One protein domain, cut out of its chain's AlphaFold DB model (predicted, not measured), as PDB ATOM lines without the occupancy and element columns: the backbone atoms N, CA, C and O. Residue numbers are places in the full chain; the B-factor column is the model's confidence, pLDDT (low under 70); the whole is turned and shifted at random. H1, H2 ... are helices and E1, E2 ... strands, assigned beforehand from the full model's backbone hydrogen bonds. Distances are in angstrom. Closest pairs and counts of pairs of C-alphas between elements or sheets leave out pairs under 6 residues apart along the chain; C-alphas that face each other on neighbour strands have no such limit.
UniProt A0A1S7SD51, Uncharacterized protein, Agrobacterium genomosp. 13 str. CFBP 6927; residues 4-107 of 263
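AT A GLANCE: This is residues 4 to 107 of the 263 residues of an uncharacterized protein of Agrobacterium genomosp. 13 str. CFBP 6927 (UniProt A0A1S7SD51). A twisted sheet of four strands has the long helix H2 laid lengthwise over one face, while its other face is bare of named helices. H3 crosses H2 on the side away from the sheet and reaches with its residues 97 to 102 to the edge strand E1; the short H1 lies off one end, beyond the beginning of H2. The printed part has 104 residues, with four strands and then three helices in the order E1 E2 E3 E4 H1 H2 H3. The sheet, E1 E2 E4 E3, is mixed, and the class is mixed, helices and strands. The whole is compact, with a radius of gyration of the C-alphas of 13.6 A and spans of 38 by 26 by 23 A.

HOW THE PARTS SIT: In the sheet, E2, residues 22 to 29, and E4, residues 47 to 52, are inner strands and parallel at 22 degrees, with N 28 and O 50 at 2.7 A. The edge strand E1, residues 4 to 13, forms an antiparallel hairpin with E2 at 165 degrees; N 12 and O 23 are 2.8 A apart. The other edge strand, E3, residues 39 to 44, forms a hairpin with E4 at 170 degrees, with N 42 and O 49 at 2.8 A. H2, residues 66 to 81, is on the sheet at a height of 8.1 A, and the two make two layers, a helix on one face of a sheet. It lies over E2 and only just over E4, with 3 of its C-alphas there. It runs only just along the strands, at 29 degrees to E2 on the local plane. H3, residues 91 to 102, touches H2 at a steep tilt of 61 degrees, opposite ways; their closest C-alphas, of Ala 75 and Ala 95, are 5.0 A apart. H3 only grazes the sheet. H1, residues 57 to 60, is not on the sheet and is close to H2 but not clearly touching it, with the C-alphas of Phe 59 and Pro 66, their closest, 7.7 A apart. In H2 and H3 every O i to N i+4 pair is within hydrogen-bond range; H1 is too short for such a pair, and its 1 O i to N i+3 pair is not within range.

IN THESE COORDINATES: E2 measures 22.8 A from first to last C-alpha, and E3 and E4 16.7 A each. E1 begins at C-alpha 4, (99.653, 217.236, 326.885), bends by 67 degrees at residue 7 and measures 20.4 A. H1 measures 5.0 A. H2 begins at C-alpha 66, (110.156, 217.843, 318.291), and measures 22.5 A. H3 measures 16.2 A and ends at C-alpha 102, (102.282, 208.135, 312.223).

THE WHOLE: The two C-alphas farthest apart, of Lys 31 and Gln 88, are 39.5 A apart. The printed part has no cut and no long link. The mean pLDDT of the printed part is 93.2, and residues 105 to 107 are under 70.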
ATOM      1  N   LEU A   4      99.609 218.484 327.652       97.75
ATOM      2  CA  LEU A   4      99.653 217.236 326.885       97.75
ATOM      3  C   LEU A   4      99.588 217.573 325.392       97.75
ATOM      4  O   LEU A   4      98.727 218.340 324.971       97.75
ATOM      5  N   ASP A   5     100.505 217.013 324.612       97.19
ATOM      6  CA  ASP A   5     100.508 217.140 323.161       97.19
ATOM      7  C   ASP A   5      99.835 215.908 322.553       97.19
ATOM      8  O   ASP A   5     100.421 214.825 322.548       97.19
ATOM      9  N   GLU A   6      98.593 216.063 322.098       96.38
ATOM     10  CA  GLU A   6      97.794 214.971 321.526       96.38
ATOM     11  C   GLU A   6      98.311 214.515 320.153       96.38
ATOM     12  O   GLU A   6      98.114 213.357 319.798       96.38
ATOM     13  N   ASP A   7      99.021 215.370 319.406       93.38
ATOM     14  CA  ASP A   7      99.551 215.024 318.077       93.38
ATOM     15  C   ASP A   7     100.760 214.079 318.184       93.38
ATOM     16  O   ASP A   7     101.020 213.265 317.295       93.38
ATOM     17  N   LEU A   8     101.517 214.186 319.282       96.19
ATOM     18  CA  LEU A   8     102.685 213.347 319.572       96.19
ATOM     19  C   LEU A   8     102.407 212.245 320.608       96.19
ATOM     20  O   LEU A   8     103.267 211.395 320.858       96.19
ATOM     21  N   SER A   9     101.243 212.270 321.258       97.62
ATOM     22  CA  SER A   9     100.823 211.247 322.216       97.62
ATOM     23  C   SER A   9     100.000 210.174 321.523       97.62
ATOM     24  O   SER A   9      99.199 210.447 320.639       97.62
ATOM     25  N   GLY A  10     100.147 208.928 321.957       97.44
ATOM     26  CA  GLY A  10      99.374 207.844 321.370       97.44
ATOM     27  C   GLY A  10     100.021 206.487 321.528       97.44
ATOM     28  O   GLY A  10     100.945 206.287 322.319       97.44
ATOM     29  N   THR A  11      99.500 205.534 320.767       97.50
ATOM     30  CA  THR A  11     100.041 204.181 320.704       97.50
ATOM     31  C   THR A  11     100.812 204.023 319.405       97.50
ATOM     32  O   THR A  11     100.271 204.271 318.331       97.50
ATOM     33  N   TYR A  12     102.058 203.585 319.522       97.38
ATOM     34  CA  TYR A  12     102.956 203.358 318.405       97.38
ATOM     35  C   TYR A  12     103.285 201.872 318.320       97.38
ATOM     36  O   TYR A  12     103.528 201.210 319.327       97.38
ATOM     37  N   GLU A  13     103.346 201.366 317.100       96.44
ATOM     38  CA  GLU A  13     103.724 199.993 316.762       96.44
ATOM     39  C   GLU A  13     104.480 199.976 315.431       96.44
ATOM     40  O   GLU A  13     104.211 200.794 314.540       96.44
ATOM     41  N   VAL A  14     105.413 199.031 315.299       94.38
ATOM     42  CA  VAL A  14     106.221 198.813 314.094       94.38
ATOM     43  C   VAL A  14     106.106 197.347 313.690       94.38
ATOM     44  O   VAL A  14     106.793 196.489 314.238       94.38
ATOM     45  N   GLU A  15     105.254 197.074 312.701       90.81
ATOM     46  CA  GLU A  15     104.910 195.718 312.229       90.81
ATOM     47  C   GLU A  15     106.121 194.922 311.718       90.81
ATOM     48  O   GLU A  15     106.123 193.696 311.700       90.81
ATOM     49  N   GLU A  16     107.184 195.612 311.301       84.75
ATOM     50  CA  GLU A  16     108.389 194.972 310.778       84.75
ATOM     51  C   GLU A  16     109.316 194.365 311.848       84.75
ATOM     52  O   GLU A  16     110.328 193.753 311.476       84.75
ATOM     53  N   LEU A  17     109.043 194.598 313.136       88.50
ATOM     54  CA  LEU A  17     109.846 194.103 314.254       88.50
ATOM     55  C   LEU A  17     109.244 192.828 314.841       88.50
ATOM     56  O   LEU A  17     108.034 192.698 314.992       88.50
ATOM     57  N   SER A  18     110.110 191.892 315.220       83.81
ATOM     58  CA  SER A  18     109.690 190.698 315.945       83.81
ATOM     59  C   SER A  18     109.231 191.049 317.369       83.81
ATOM     60  O   SER A  18     109.851 191.863 318.057       83.81
ATOM     61  N   GLY A  19     108.152 190.399 317.820       79.62
ATOM     62  CA  GLY A  19     107.662 190.492 319.201       79.62
ATOM     63  C   GLY A  19     106.486 191.441 319.438       79.62
ATOM     64  O   GLY A  19     106.209 191.718 320.601       79.62
ATOM     65  N   ASP A  20     105.818 191.925 318.380       86.50
ATOM     66  CA  ASP A  20     104.589 192.737 318.449       86.50
ATOM     67  C   ASP A  20     104.684 193.867 319.491       86.50
ATOM     68  O   ASP A  20     103.809 194.063 320.338       86.50
ATOM     69  N   VAL A  21     105.815 194.579 319.478       92.75
ATOM     70  CA  VAL A  21     106.097 195.635 320.451       92.75
ATOM     71  C   VAL A  21     105.137 196.798 320.211       92.75
ATOM     72  O   VAL A  21     105.102 197.377 319.125       92.75
ATOM     73  N   VAL A  22     104.404 197.171 321.258       96.00
ATOM     74  CA  VAL A  22     103.486 198.312 321.267       96.00
ATOM     75  C   VAL A  22     103.914 199.282 322.365       96.00
ATOM     76  O   VAL A  22     104.015 198.900 323.532       96.00
ATOM     77  N   LEU A  23     104.156 200.541 322.004       96.62
ATOM     78  CA  LEU A  23     104.582 201.602 322.915       96.62
ATOM     79  C   LEU A  23     103.468 202.617 323.150       96.62
ATOM     80  O   LEU A  23     102.877 203.131 322.205       96.62
ATOM     81  N   ARG A  24     103.222 202.959 324.416       98.00
ATOM     82  CA  ARG A  24     102.317 204.048 324.806       98.00
ATOM     83  C   ARG A  24     103.117 205.311 325.081       98.00
ATOM     84  O   ARG A  24     103.828 205.389 326.084       98.00
ATOM     85  N   VAL A  25     102.974 206.299 324.211       98.25
ATOM     86  CA  VAL A  25     103.673 207.579 324.289       98.25
ATOM     87  C   VAL A  25     102.787 208.634 324.936       98.25
ATOM     88  O   VAL A  25     101.619 208.785 324.578       98.25
ATOM     89  N   LYS A  26     103.360 209.386 325.877       98.38
ATOM     90  CA  LYS A  26     102.786 210.632 326.393       98.38
ATOM     91  C   LYS A  26     103.774 211.767 326.176       98.38
ATOM     92  O   LYS A  26     104.827 211.798 326.819       98.38
ATOM     93  N   ALA A  27     103.424 212.678 325.282       98.25
ATOM     94  CA  ALA A  27     104.214 213.846 324.951       98.25
ATOM     95  C   ALA A  27     103.697 215.086 325.690       98.25
ATOM     96  O   ALA A  27     102.497 215.329 325.754       98.25
ATOM     97  N   TYR A  28     104.597 215.884 326.252       98.31
ATOM     98  CA  TYR A  28     104.271 217.054 327.053       98.31
ATOM     99  C   TYR A  28     105.033 218.280 326.559       98.31
ATOM    100  O   TYR A  28     106.266 218.301 326.542       98.31
ATOM    101  N   ARG A  29     104.289 219.331 326.219       98.00
ATOM    102  CA  ARG A  29     104.812 220.628 325.805       98.00
ATOM    103  C   ARG A  29     105.066 221.517 327.020       98.00
ATOM    104  O   ARG A  29     104.180 221.772 327.839       98.00
ATOM    105  N   HIS A  30     106.283 222.035 327.116       97.56
ATOM    106  CA  HIS A  30     106.727 222.983 328.133       97.56
ATOM    107  C   HIS A  30     106.916 224.371 327.526       97.56
ATOM    108  O   HIS A  30     107.094 224.526 326.322       97.56
ATOM    109  N   LYS A  31     106.865 225.403 328.374       95.81
ATOM    110  CA  LYS A  31     107.125 226.799 327.972       95.81
ATOM    111  C   LYS A  31     108.588 227.216 328.151       95.81
ATOM    112  O   LYS A  31     108.954 228.307 327.731       95.81
ATOM    113  N   ILE A  32     109.364 226.391 328.851       96.19
ATOM    114  CA  ILE A  32     110.767 226.606 329.205       96.19
ATOM    115  C   ILE A  32     111.505 225.272 329.120       96.19
ATOM    116  O   ILE A  32     110.878 224.215 329.227       96.19
ATOM    117  N   ASP A  33     112.821 225.340 328.969       96.19
ATOM    118  CA  ASP A  33     113.686 224.165 328.909       96.19
ATOM    119  C   ASP A  33     113.660 223.369 330.221       96.19
ATOM    120  O   ASP A  33     113.546 223.919 331.321       96.19
ATOM    121  N   ILE A  34     113.772 222.048 330.096       95.44
ATOM    122  CA  ILE A  34     113.612 221.095 331.193       95.44
ATOM    123  C   ILE A  34     114.988 220.833 331.807       95.44
ATOM    124  O   ILE A  34     115.790 220.067 331.272       95.44
ATOM    125  N   ASP A  35     115.267 221.491 332.931       94.38
ATOM    126  CA  ASP A  35     116.589 221.536 333.574       94.38
ATOM    127  C   ASP A  35     117.703 221.973 332.599       94.38
ATOM    128  O   ASP A  35     118.799 221.415 332.583       94.38
ATOM    129  N   GLY A  36     117.397 222.959 331.748       94.50
ATOM    130  CA  GLY A  36     118.326 223.494 330.746       94.50
ATOM    131  C   GLY A  36     118.451 222.661 329.466       94.50
ATOM    132  O   GLY A  36     119.300 222.971 328.637       94.50
ATOM    133  N   MET A  37     117.627 221.623 329.293       96.50
ATOM    134  CA  MET A  37     117.588 220.810 328.075       96.50
ATOM    135  C   MET A  37     116.329 221.105 327.241       96.50
ATOM    136  O   MET A  37     115.244 221.252 327.812       96.50
ATOM    137  N   PRO A  38     116.428 221.119 325.898       96.69
ATOM    138  CA  PRO A  38     115.297 221.419 325.013       96.69
ATOM    139  C   PRO A  38     114.210 220.340 325.049       96.69
ATOM    140  O   PRO A  38     113.031 220.628 324.854       96.69
ATOM    141  N   PHE A  39     114.599 219.091 325.304       97.38
ATOM    142  CA  PHE A  39     113.692 217.964 325.464       97.38
ATOM    143  C   PHE A  39     114.290 216.895 326.382       97.38
ATOM    144  O   PHE A  39     115.489 216.890 326.676       97.38
ATOM    145  N   ARG A  40     113.434 215.991 326.855       97.44
ATOM    146  CA  ARG A  40     113.772 214.859 327.714       97.44
ATOM    147  C   ARG A  40     112.899 213.663 327.367       97.44
ATOM    148  O   ARG A  40     111.687 213.783 327.226       97.44
ATOM    149  N   VAL A  41     113.530 212.499 327.317       96.44
ATOM    150  CA  VAL A  41     112.876 211.212 327.089       96.44
ATOM    151  C   VAL A  41     112.997 210.364 328.352       96.44
ATOM    152  O   VAL A  41     114.067 210.290 328.957       96.44
ATOM    153  N   GLN A  42     111.900 209.736 328.764       96.94
ATOM    154  CA  GLN A  42     111.835 208.842 329.921       96.94
ATOM    155  C   GLN A  42     111.102 207.553 329.519       96.94
ATOM    156  O   GLN A  42     109.871 207.494 329.603       96.94
ATOM    157  N   PRO A  43     111.834 206.530 329.043       94.88
ATOM    158  CA  PRO A  43     111.248 205.231 328.753       94.88
ATOM    159  C   PRO A  43     111.010 204.448 330.052       94.88
ATOM    160  O   PRO A  43     111.852 204.447 330.949       94.88
ATOM    161  N   ASP A  44     109.879 203.752 330.134       94.25
ATOM    162  CA  ASP A  44     109.499 202.870 331.243       94.25
ATOM    163  C   ASP A  44     108.791 201.624 330.691       94.25
ATOM    164  O   ASP A  44     107.569 201.586 330.506       94.25
ATOM    165  N   GLY A  45     109.588 200.614 330.327       93.88
ATOM    166  CA  GLY A  45     109.100 199.419 329.637       93.88
ATOM    167  C   GLY A  45     108.358 199.783 328.348       93.88
ATOM    168  O   GLY A  45     108.932 200.396 327.451       93.88
ATOM    169  N   TYR A  46     107.070 199.439 328.275       95.38
ATOM    170  CA  TYR A  46     106.188 199.749 327.140       95.38
ATOM    171  C   TYR A  46     105.536 201.141 327.209       95.38
ATOM    172  O   TYR A  46     104.680 201.470 326.386       95.38
ATOM    173  N   SER A  47     105.908 201.961 328.193       95.94
ATOM    174  CA  SER A  47     105.508 203.366 328.292       95.94
ATOM    175  C   SER A  47     106.678 204.274 327.930       95.94
ATOM    176  O   SER A  47     107.836 203.955 328.195       95.94
ATOM    177  N   PHE A  48     106.384 205.421 327.329       95.75
ATOM    178  CA  PHE A  48     107.397 206.349 326.845       95.75
ATOM    179  C   PHE A  48     106.936 207.787 327.071       95.75
ATOM    180  O   PHE A  48     105.948 208.237 326.492       95.75
ATOM    181  N   ARG A  49     107.620 208.520 327.947       97.69
ATOM    182  CA  ARG A  49     107.310 209.929 328.203       97.69
ATOM    183  C   ARG A  49     108.291 210.829 327.459       97.69
ATOM    184  O   ARG A  49     109.500 210.633 327.558       97.69
ATOM    185  N   PHE A  50     107.760 211.818 326.746       98.31
ATOM    186  CA  PHE A  50     108.527 212.791 325.973       98.31
ATOM    187  C   PHE A  50     108.159 214.209 326.405       98.31
ATOM    188  O   PHE A  50     107.060 214.677 326.143       98.31
ATOM    189  N   ASP A  51     109.054 214.904 327.089       98.31
ATOM    190  CA  ASP A  51     108.866 216.298 327.486       98.31
ATOM    191  C   ASP A  51     109.706 217.190 326.572       98.31
ATOM    192  O   ASP A  51     110.883 216.904 326.367       98.31
ATOM    193  N   TYR A  52     109.157 218.284 326.046       98.25
ATOM    194  CA  TYR A  52     109.914 219.183 325.168       98.25
ATOM    195  C   TYR A  52     109.465 220.648 325.272       98.25
ATOM    196  O   TYR A  52     108.312 220.930 325.597       98.25
ATOM    197  N   ASN A  53     110.363 221.591 324.979       97.38
ATOM    198  CA  ASN A  53     110.065 223.015 324.820       97.38
ATOM    199  C   ASN A  53     110.231 223.426 323.345       97.38
ATOM    200  O   ASN A  53     111.365 223.607 322.910       97.38
ATOM    201  N   PRO A  54     109.149 223.646 322.574       94.25
ATOM    202  CA  PRO A  54     109.252 224.005 321.157       94.25
ATOM    203  C   PRO A  54     109.864 225.389 320.917       94.25
ATOM    204  O   PRO A  54     110.220 225.700 319.790       94.25
ATOM    205  N   ARG A  55     109.963 226.225 321.959       94.56
ATOM    206  CA  ARG A  55     110.555 227.571 321.903       94.56
ATOM    207  C   ARG A  55     111.998 227.604 322.402       94.56
ATOM    208  O   ARG A  55     112.525 228.674 322.685       94.56
ATOM    209  N   SER A  56     112.613 226.443 322.621       96.25
ATOM    210  CA  SER A  56     114.046 226.397 322.898       96.25
ATOM    211  C   SER A  56     114.804 226.877 321.664       96.25
ATOM    212  O   SER A  56     114.438 226.528 320.538       96.25
ATOM    213  N   GLU A  57     115.908 227.594 321.867       94.56
ATOM    214  CA  GLU A  57     116.819 228.020 320.795       94.56
ATOM    215  C   GLU A  57     117.263 226.836 319.914       94.56
ATOM    216  O   GLU A  57     117.497 226.979 318.713       94.56
ATOM    217  N   PHE A  58     117.324 225.641 320.510       93.25
ATOM    218  CA  PHE A  58     117.625 224.395 319.818       93.25
ATOM    219  C   PHE A  58     116.686 224.109 318.635       93.25
ATOM    220  O   PHE A  58     117.160 223.623 317.608       93.25
ATOM    221  N   PHE A  59     115.392 224.414 318.771       92.88
ATOM    222  CA  PHE A  59     114.394 224.216 317.718       92.88
ATOM    223  C   PHE A  59     114.192 225.474 316.869       92.88
ATOM    224  O   PHE A  59     114.037 225.355 315.662       92.88
ATOM    225  N   GLU A  60     114.236 226.677 317.455       89.81
ATOM    226  CA  GLU A  60     113.995 227.920 316.698       89.81
ATOM    227  C   GLU A  60     115.042 228.172 315.600       89.81
ATOM    228  O   GLU A  60     114.726 228.736 314.555       89.81
ATOM    229  N   ASN A  61     116.279 227.711 315.804       88.69
ATOM    230  CA  ASN A  61     117.373 227.874 314.845       88.69
ATOM    231  C   ASN A  61     117.513 226.699 313.861       88.69
ATOM    232  O   ASN A  61     118.544 226.569 313.192       88.69
ATOM    233  N   ARG A  62     116.523 225.802 313.804       88.06
ATOM    234  CA  ARG A  62     116.574 224.546 313.050       88.06
ATOM    235  C   ARG A  62     115.256 224.267 312.334       88.06
ATOM    236  O   ARG A  62     114.224 224.839 312.659       88.06
ATOM    237  N   LEU A  63     115.307 223.397 311.323       85.31
ATOM    238  CA  LEU A  63     114.097 222.925 310.637       85.31
ATOM    239  C   LEU A  63     113.525 221.672 311.307       85.31
ATOM    240  O   LEU A  63     112.351 221.366 311.124       85.31
ATOM    241  N   GLU A  64     114.350 220.946 312.064       88.75
ATOM    242  CA  GLU A  64     113.932 219.766 312.802       88.75
ATOM    243  C   GLU A  64     112.939 220.122 313.910       88.75
ATOM    244  O   GLU A  64     113.164 220.997 314.748       88.75
ATOM    245  N   THR A  65     111.837 219.386 313.932       92.31
ATOM    246  CA  THR A  65     110.742 219.554 314.883       92.31
ATOM    247  C   THR A  65     110.901 218.601 316.070       92.31
ATOM    248  O   THR A  65     111.621 217.606 315.975       92.31
ATOM    249  N   PRO A  66     110.183 218.808 317.189       95.19
ATOM    250  CA  PRO A  66     110.156 217.843 318.291       95.19
ATOM    251  C   PRO A  66     109.780 216.415 317.858       95.19
ATOM    252  O   PRO A  66     110.312 215.451 318.412       95.19
ATOM    253  N   ALA A  67     108.923 216.270 316.839       94.88
ATOM    254  CA  ALA A  67     108.550 214.973 316.278       94.88
ATOM    255  C   ALA A  67     109.758 214.228 315.687       94.88
ATOM    256  O   ALA A  67     109.873 213.015 315.855       94.88
ATOM    257  N   ASP A  68     110.692 214.940 315.048       93.56
ATOM    258  CA  ASP A  68     111.883 214.334 314.446       93.56
ATOM    259  C   ASP A  68     112.778 213.661 315.485       93.56
ATOM    260  O   ASP A  68     113.309 212.579 315.230       93.56
ATOM    261  N   TYR A  69     112.900 214.270 316.666       95.38
ATOM    262  CA  TYR A  69     113.657 213.712 317.786       95.38
ATOM    263  C   TYR A  69     112.897 212.569 318.456       95.38
ATOM    264  O   TYR A  69     113.464 211.494 318.643       95.38
ATOM    265  N   LEU A  70     111.592 212.746 318.701       96.75
ATOM    266  CA  LEU A  70     110.731 211.690 319.236       96.75
ATOM    267  C   LEU A  70     110.817 210.408 318.398       96.75
ATOM    268  O   LEU A  70     110.969 209.322 318.948       96.75
ATOM    269  N   VAL A  71     110.766 210.521 317.069       96.12
ATOM    270  CA  VAL A  71     110.888 209.380 316.151       96.12
ATOM    271  C   VAL A  71     112.211 208.636 316.338       96.12
ATOM    272  O   VAL A  71     112.227 207.404 316.313       96.12
ATOM    273  N   VAL A  72     113.324 209.359 316.493       96.25
ATOM    274  CA  VAL A  72     114.651 208.751 316.658       96.25
ATOM    275  C   VAL A  72     114.732 208.002 317.987       96.25
ATOM    276  O   VAL A  72     115.140 206.837 318.000       96.25
ATOM    277  N   ASP A  73     114.291 208.627 319.077       97.44
ATOM    278  CA  ASP A  73     114.309 208.004 320.400       97.44
ATOM    279  C   ASP A  73     113.324 206.825 320.494       97.44
ATOM    280  O   ASP A  73     113.659 205.781 321.062       97.44
ATOM    281  N   LEU A  74     112.145 206.922 319.865       97.06
ATOM    282  CA  LEU A  74     111.216 205.796 319.737       97.06
ATOM    283  C   LEU A  74     111.844 204.647 318.962       97.06
ATOM    284  O   LEU A  74     111.764 203.506 319.404       97.06
ATOM    285  N   ALA A  75     112.487 204.920 317.829       96.75
ATOM    286  CA  ALA A  75     113.122 203.887 317.022       96.75
ATOM    287  C   ALA A  75     114.229 203.153 317.791       96.75
ATOM    288  O   ALA A  75     114.349 201.929 317.693       96.75
ATOM    289  N   GLN A  76     115.013 203.884 318.588       96.31
ATOM    290  CA  GLN A  76     116.008 203.294 319.476       96.31
ATOM    291  C   GLN A  76     115.355 202.437 320.572       96.31
ATOM    292  O   GLN A  76     115.832 201.334 320.847       96.31
ATOM    293  N   HIS A  77     114.255 202.905 321.166       96.31
ATOM    294  CA  HIS A  77     113.546 202.178 322.222       96.31
ATOM    295  C   HIS A  77     112.834 200.921 321.708       96.31
ATOM    296  O   HIS A  77     112.942 199.858 322.315       96.31
ATOM    297  N   PHE A  78     112.193 200.993 320.540       96.12
ATOM    298  CA  PHE A  78     111.637 199.831 319.844       96.12
ATOM    299  C   PHE A  78     112.695 198.759 319.603       96.12
ATOM    300  O   PHE A  78     112.453 197.588 319.881       96.12
ATOM    301  N   LEU A  79     113.881 199.155 319.128       94.69
ATOM    302  CA  LEU A  79     114.976 198.219 318.912       94.69
ATOM    303  C   LEU A  79     115.419 197.559 320.224       94.69
ATOM    304  O   LEU A  79     115.624 196.350 320.245       94.69
ATOM    305  N   ALA A  80     115.514 198.328 321.313       93.94
ATOM    306  CA  ALA A  80     115.912 197.828 322.630       93.94
ATOM    307  C   ALA A  80     114.910 196.834 323.245       93.94
ATOM    308  O   ALA A  80     115.319 195.946 323.991       93.94
ATOM    309  N   LEU A  81     113.615 196.983 322.950       93.31
ATOM    310  CA  LEU A  81     112.566 196.066 323.408       93.31
ATOM    311  C   LEU A  81     112.344 194.870 322.474       93.31
ATOM    312  O   LEU A  81     111.757 193.871 322.889       93.31
ATOM    313  N   SER A  82     112.766 194.979 321.216       91.75
ATOM    314  CA  SER A  82     112.663 193.897 320.239       91.75
ATOM    315  C   SER A  82     113.739 192.827 320.454       91.75
ATOM    316  O   SER A  82     114.744 193.049 321.129       91.75
ATOM    317  N   ALA A  83     113.571 191.669 319.815       89.50
ATOM    318  CA  ALA A  83     114.623 190.652 319.729       89.50
ATOM    319  C   ALA A  83     115.644 190.928 318.600       89.50
ATOM    320  O   ALA A  83     116.513 190.097 318.331       89.50
ATOM    321  N   GLU A  84     115.532 192.071 317.916       92.88
ATOM    322  CA  GLU A  84     116.356 192.428 316.763       92.88
ATOM    323  C   GLU A  84     117.656 193.127 317.175       92.88
ATOM    324  O   GLU A  84     117.780 193.739 318.234       92.88
ATOM    325  N   THR A  85     118.642 193.093 316.280       92.25
ATOM    326  CA  THR A  85     119.897 193.839 316.448       92.25
ATOM    327  C   THR A  85     119.997 194.998 315.452       92.25
ATOM    328  O   THR A  85     119.471 194.889 314.338       92.25
ATOM    329  N   PRO A  86     120.769 196.068 315.750       93.12
ATOM    330  CA  PRO A  86     120.996 197.166 314.801       93.12
ATOM    331  C   PRO A  86     121.569 196.728 313.443       93.12
ATOM    332  O   PRO A  86     121.456 197.459 312.462       93.12
ATOM    333  N   ARG A  87     122.202 195.545 313.369       92.56
ATOM    334  CA  ARG A  87     122.717 194.966 312.118       92.56
ATOM    335  C   ARG A  87     121.606 194.403 311.231       92.56
ATOM    336  O   ARG A  87     121.729 194.465 310.014       92.56
ATOM    337  N   GLN A  88     120.557 193.843 311.831       92.69
ATOM    338  CA  GLN A  88     119.406 193.276 311.118       92.69
ATOM    339  C   GLN A  88     118.368 194.355 310.806       92.69
ATOM    340  O   GLN A  88     117.870 194.449 309.683       92.69
ATOM    341  N   LYS A  89     118.076 195.201 311.798       94.06
ATOM    342  CA  LYS A  89     117.104 196.291 311.721       94.06
ATOM    343  C   LYS A  89     117.748 197.577 312.250       94.06
ATOM    344  O   LYS A  89     117.672 197.865 313.442       94.06
ATOM    345  N   PRO A  90     118.413 198.359 311.382       95.31
ATOM    346  CA  PRO A  90     118.993 199.634 311.784       95.31
ATOM    347  C   PRO A  90     117.925 200.596 312.315       95.31
ATOM    348  O   PRO A  90     116.820 200.652 311.776       95.31
ATOM    349  N   VAL A  91     118.288 201.422 313.303       95.25
ATOM    350  CA  VAL A  91     117.401 202.449 313.889       95.25
ATOM    351  C   VAL A  91     116.793 203.350 312.811       95.25
ATOM    352  O   VAL A  91     115.612 203.666 312.872       95.25
ATOM    353  N   SER A  92     117.552 203.695 311.767       94.38
ATOM    354  CA  SER A  92     117.061 204.509 310.646       94.38
ATOM    355  C   SER A  92     115.906 203.865 309.874       94.38
ATOM    356  O   SER A  92     115.020 204.574 309.401       94.38
ATOM    357  N   ARG A  93     115.878 202.529 309.764       94.19
ATOM    358  CA  ARG A  93     114.782 201.795 309.121       94.19
ATOM    359  C   ARG A  93     113.526 201.810 309.990       94.19
ATOM    360  O   ARG A  93     112.440 202.038 309.472       94.19
ATOM    361  N   ILE A  94     113.687 201.622 311.299       94.94
ATOM    362  CA  ILE A  94     112.582 201.677 312.265       94.94
ATOM    363  C   ILE A  94     112.004 203.099 312.317       94.94
ATOM    364  O   ILE A  94     110.799 203.278 312.185       94.94
ATOM    365  N   ALA A  95     112.864 204.118 312.407       94.94
ATOM    366  CA  ALA A  95     112.478 205.528 312.376       94.94
ATOM    367  C   ALA A  95     111.686 205.881 311.111       94.94
ATOM    368  O   ALA A  95     110.680 206.582 311.184       94.94
ATOM    369  N   ARG A  96     112.109 205.368 309.950       91.56
ATOM    370  CA  ARG A  96     111.376 205.538 308.693       91.56
ATOM    371  C   ARG A  96     109.972 204.929 308.761       91.56
ATOM    372  O   ARG A  96     109.023 205.628 308.432       91.56
ATOM    373  N   ALA A  97     109.838 203.690 309.238       92.44
ATOM    374  CA  ALA A  97     108.535 203.034 309.376       92.44
ATOM    375  C   ALA A  97     107.594 203.799 310.330       92.44
ATOM    376  O   ALA A  97     106.408 203.949 310.046       92.44
ATOM    377  N   ILE A  98     108.128 204.347 311.430       93.81
ATOM    378  CA  ILE A  98     107.363 205.205 312.349       93.81
ATOM    379  C   ILE A  98     106.901 206.486 311.636       93.81
ATOM    380  O   ILE A  98     105.731 206.849 311.748       93.81
ATOM    381  N   ARG A  99     107.783 207.163 310.882       91.81
ATOM    382  CA  ARG A  99     107.407 208.373 310.125       91.81
ATOM    383  C   ARG A  99     106.320 208.095 309.099       91.81
ATOM    384  O   ARG A  99     105.358 208.847 309.035       91.81
ATOM    385  N   GLU A 100     106.459 207.023 308.326       87.75
ATOM    386  CA  GLU A 100     105.491 206.651 307.289       87.75
ATOM    387  C   GLU A 100     104.105 206.349 307.891       87.75
ATOM    388  O   GLU A 100     103.101 206.794 307.342       87.75
ATOM    389  N   LYS A 101     104.041 205.664 309.046       90.81
ATOM    390  CA  LYS A 101     102.767 205.274 309.679       90.81
ATOM    391  C   LYS A 101     102.094 206.393 310.484       90.81
ATOM    392  O   LYS A 101     100.876 206.523 310.411       90.81
ATOM    393  N   TYR A 102     102.851 207.189 311.244       91.38
ATOM    394  CA  TYR A 102     102.282 208.135 312.223       91.38
ATOM    395  C   TYR A 102     102.527 209.607 311.899       91.38
ATOM    396  O   TYR A 102     101.811 210.467 312.396       91.38
ATOM    397  N   PHE A 103     103.515 209.913 311.058       87.31
ATOM    398  CA  PHE A 103     103.919 211.284 310.746       87.31
ATOM    399  C   PHE A 103     103.963 211.502 309.230       87.31
ATOM    400  O   PHE A 103     104.903 212.099 308.705       87.31
ATOM    401  N   SER A 104     102.949 211.019 308.508       71.38
ATOM    402  CA  SER A 104     102.909 211.022 307.038       71.38
ATOM    403  C   SER A 104     103.082 212.415 306.419       71.38
ATOM    404  O   SER A 104     103.709 212.538 305.368       71.38
ATOM    405  N   GLN A 105     102.649 213.480 307.102       66.19
ATOM    406  CA  GLN A 105     102.872 214.874 306.680       66.19
ATOM    407  C   GLN A 105     104.361 215.268 306.631       66.19
ATOM    408  O   GLN A 105     104.773 216.110 305.827       66.19
ATOM    409  N   SER A 106     105.182 214.635 307.471       64.94
ATOM    410  CA  SER A 106     106.640 214.786 307.498       64.94
ATOM    411  C   SER A 106     107.361 213.804 306.569       64.94
ATOM    412  O   SER A 106     108.552 213.973 306.319       64.94
ATOM    413  N   SER A 107     106.666 212.781 306.057       62.41
ATOM    414  CA  SER A 107     107.294 211.736 305.253       62.41
ATOM    415  C   SER A 107     107.685 212.261 303.868       62.41
ATOM    416  O   SER A 107     106.874 212.843 303.151       62.41
TER     417      SER A 107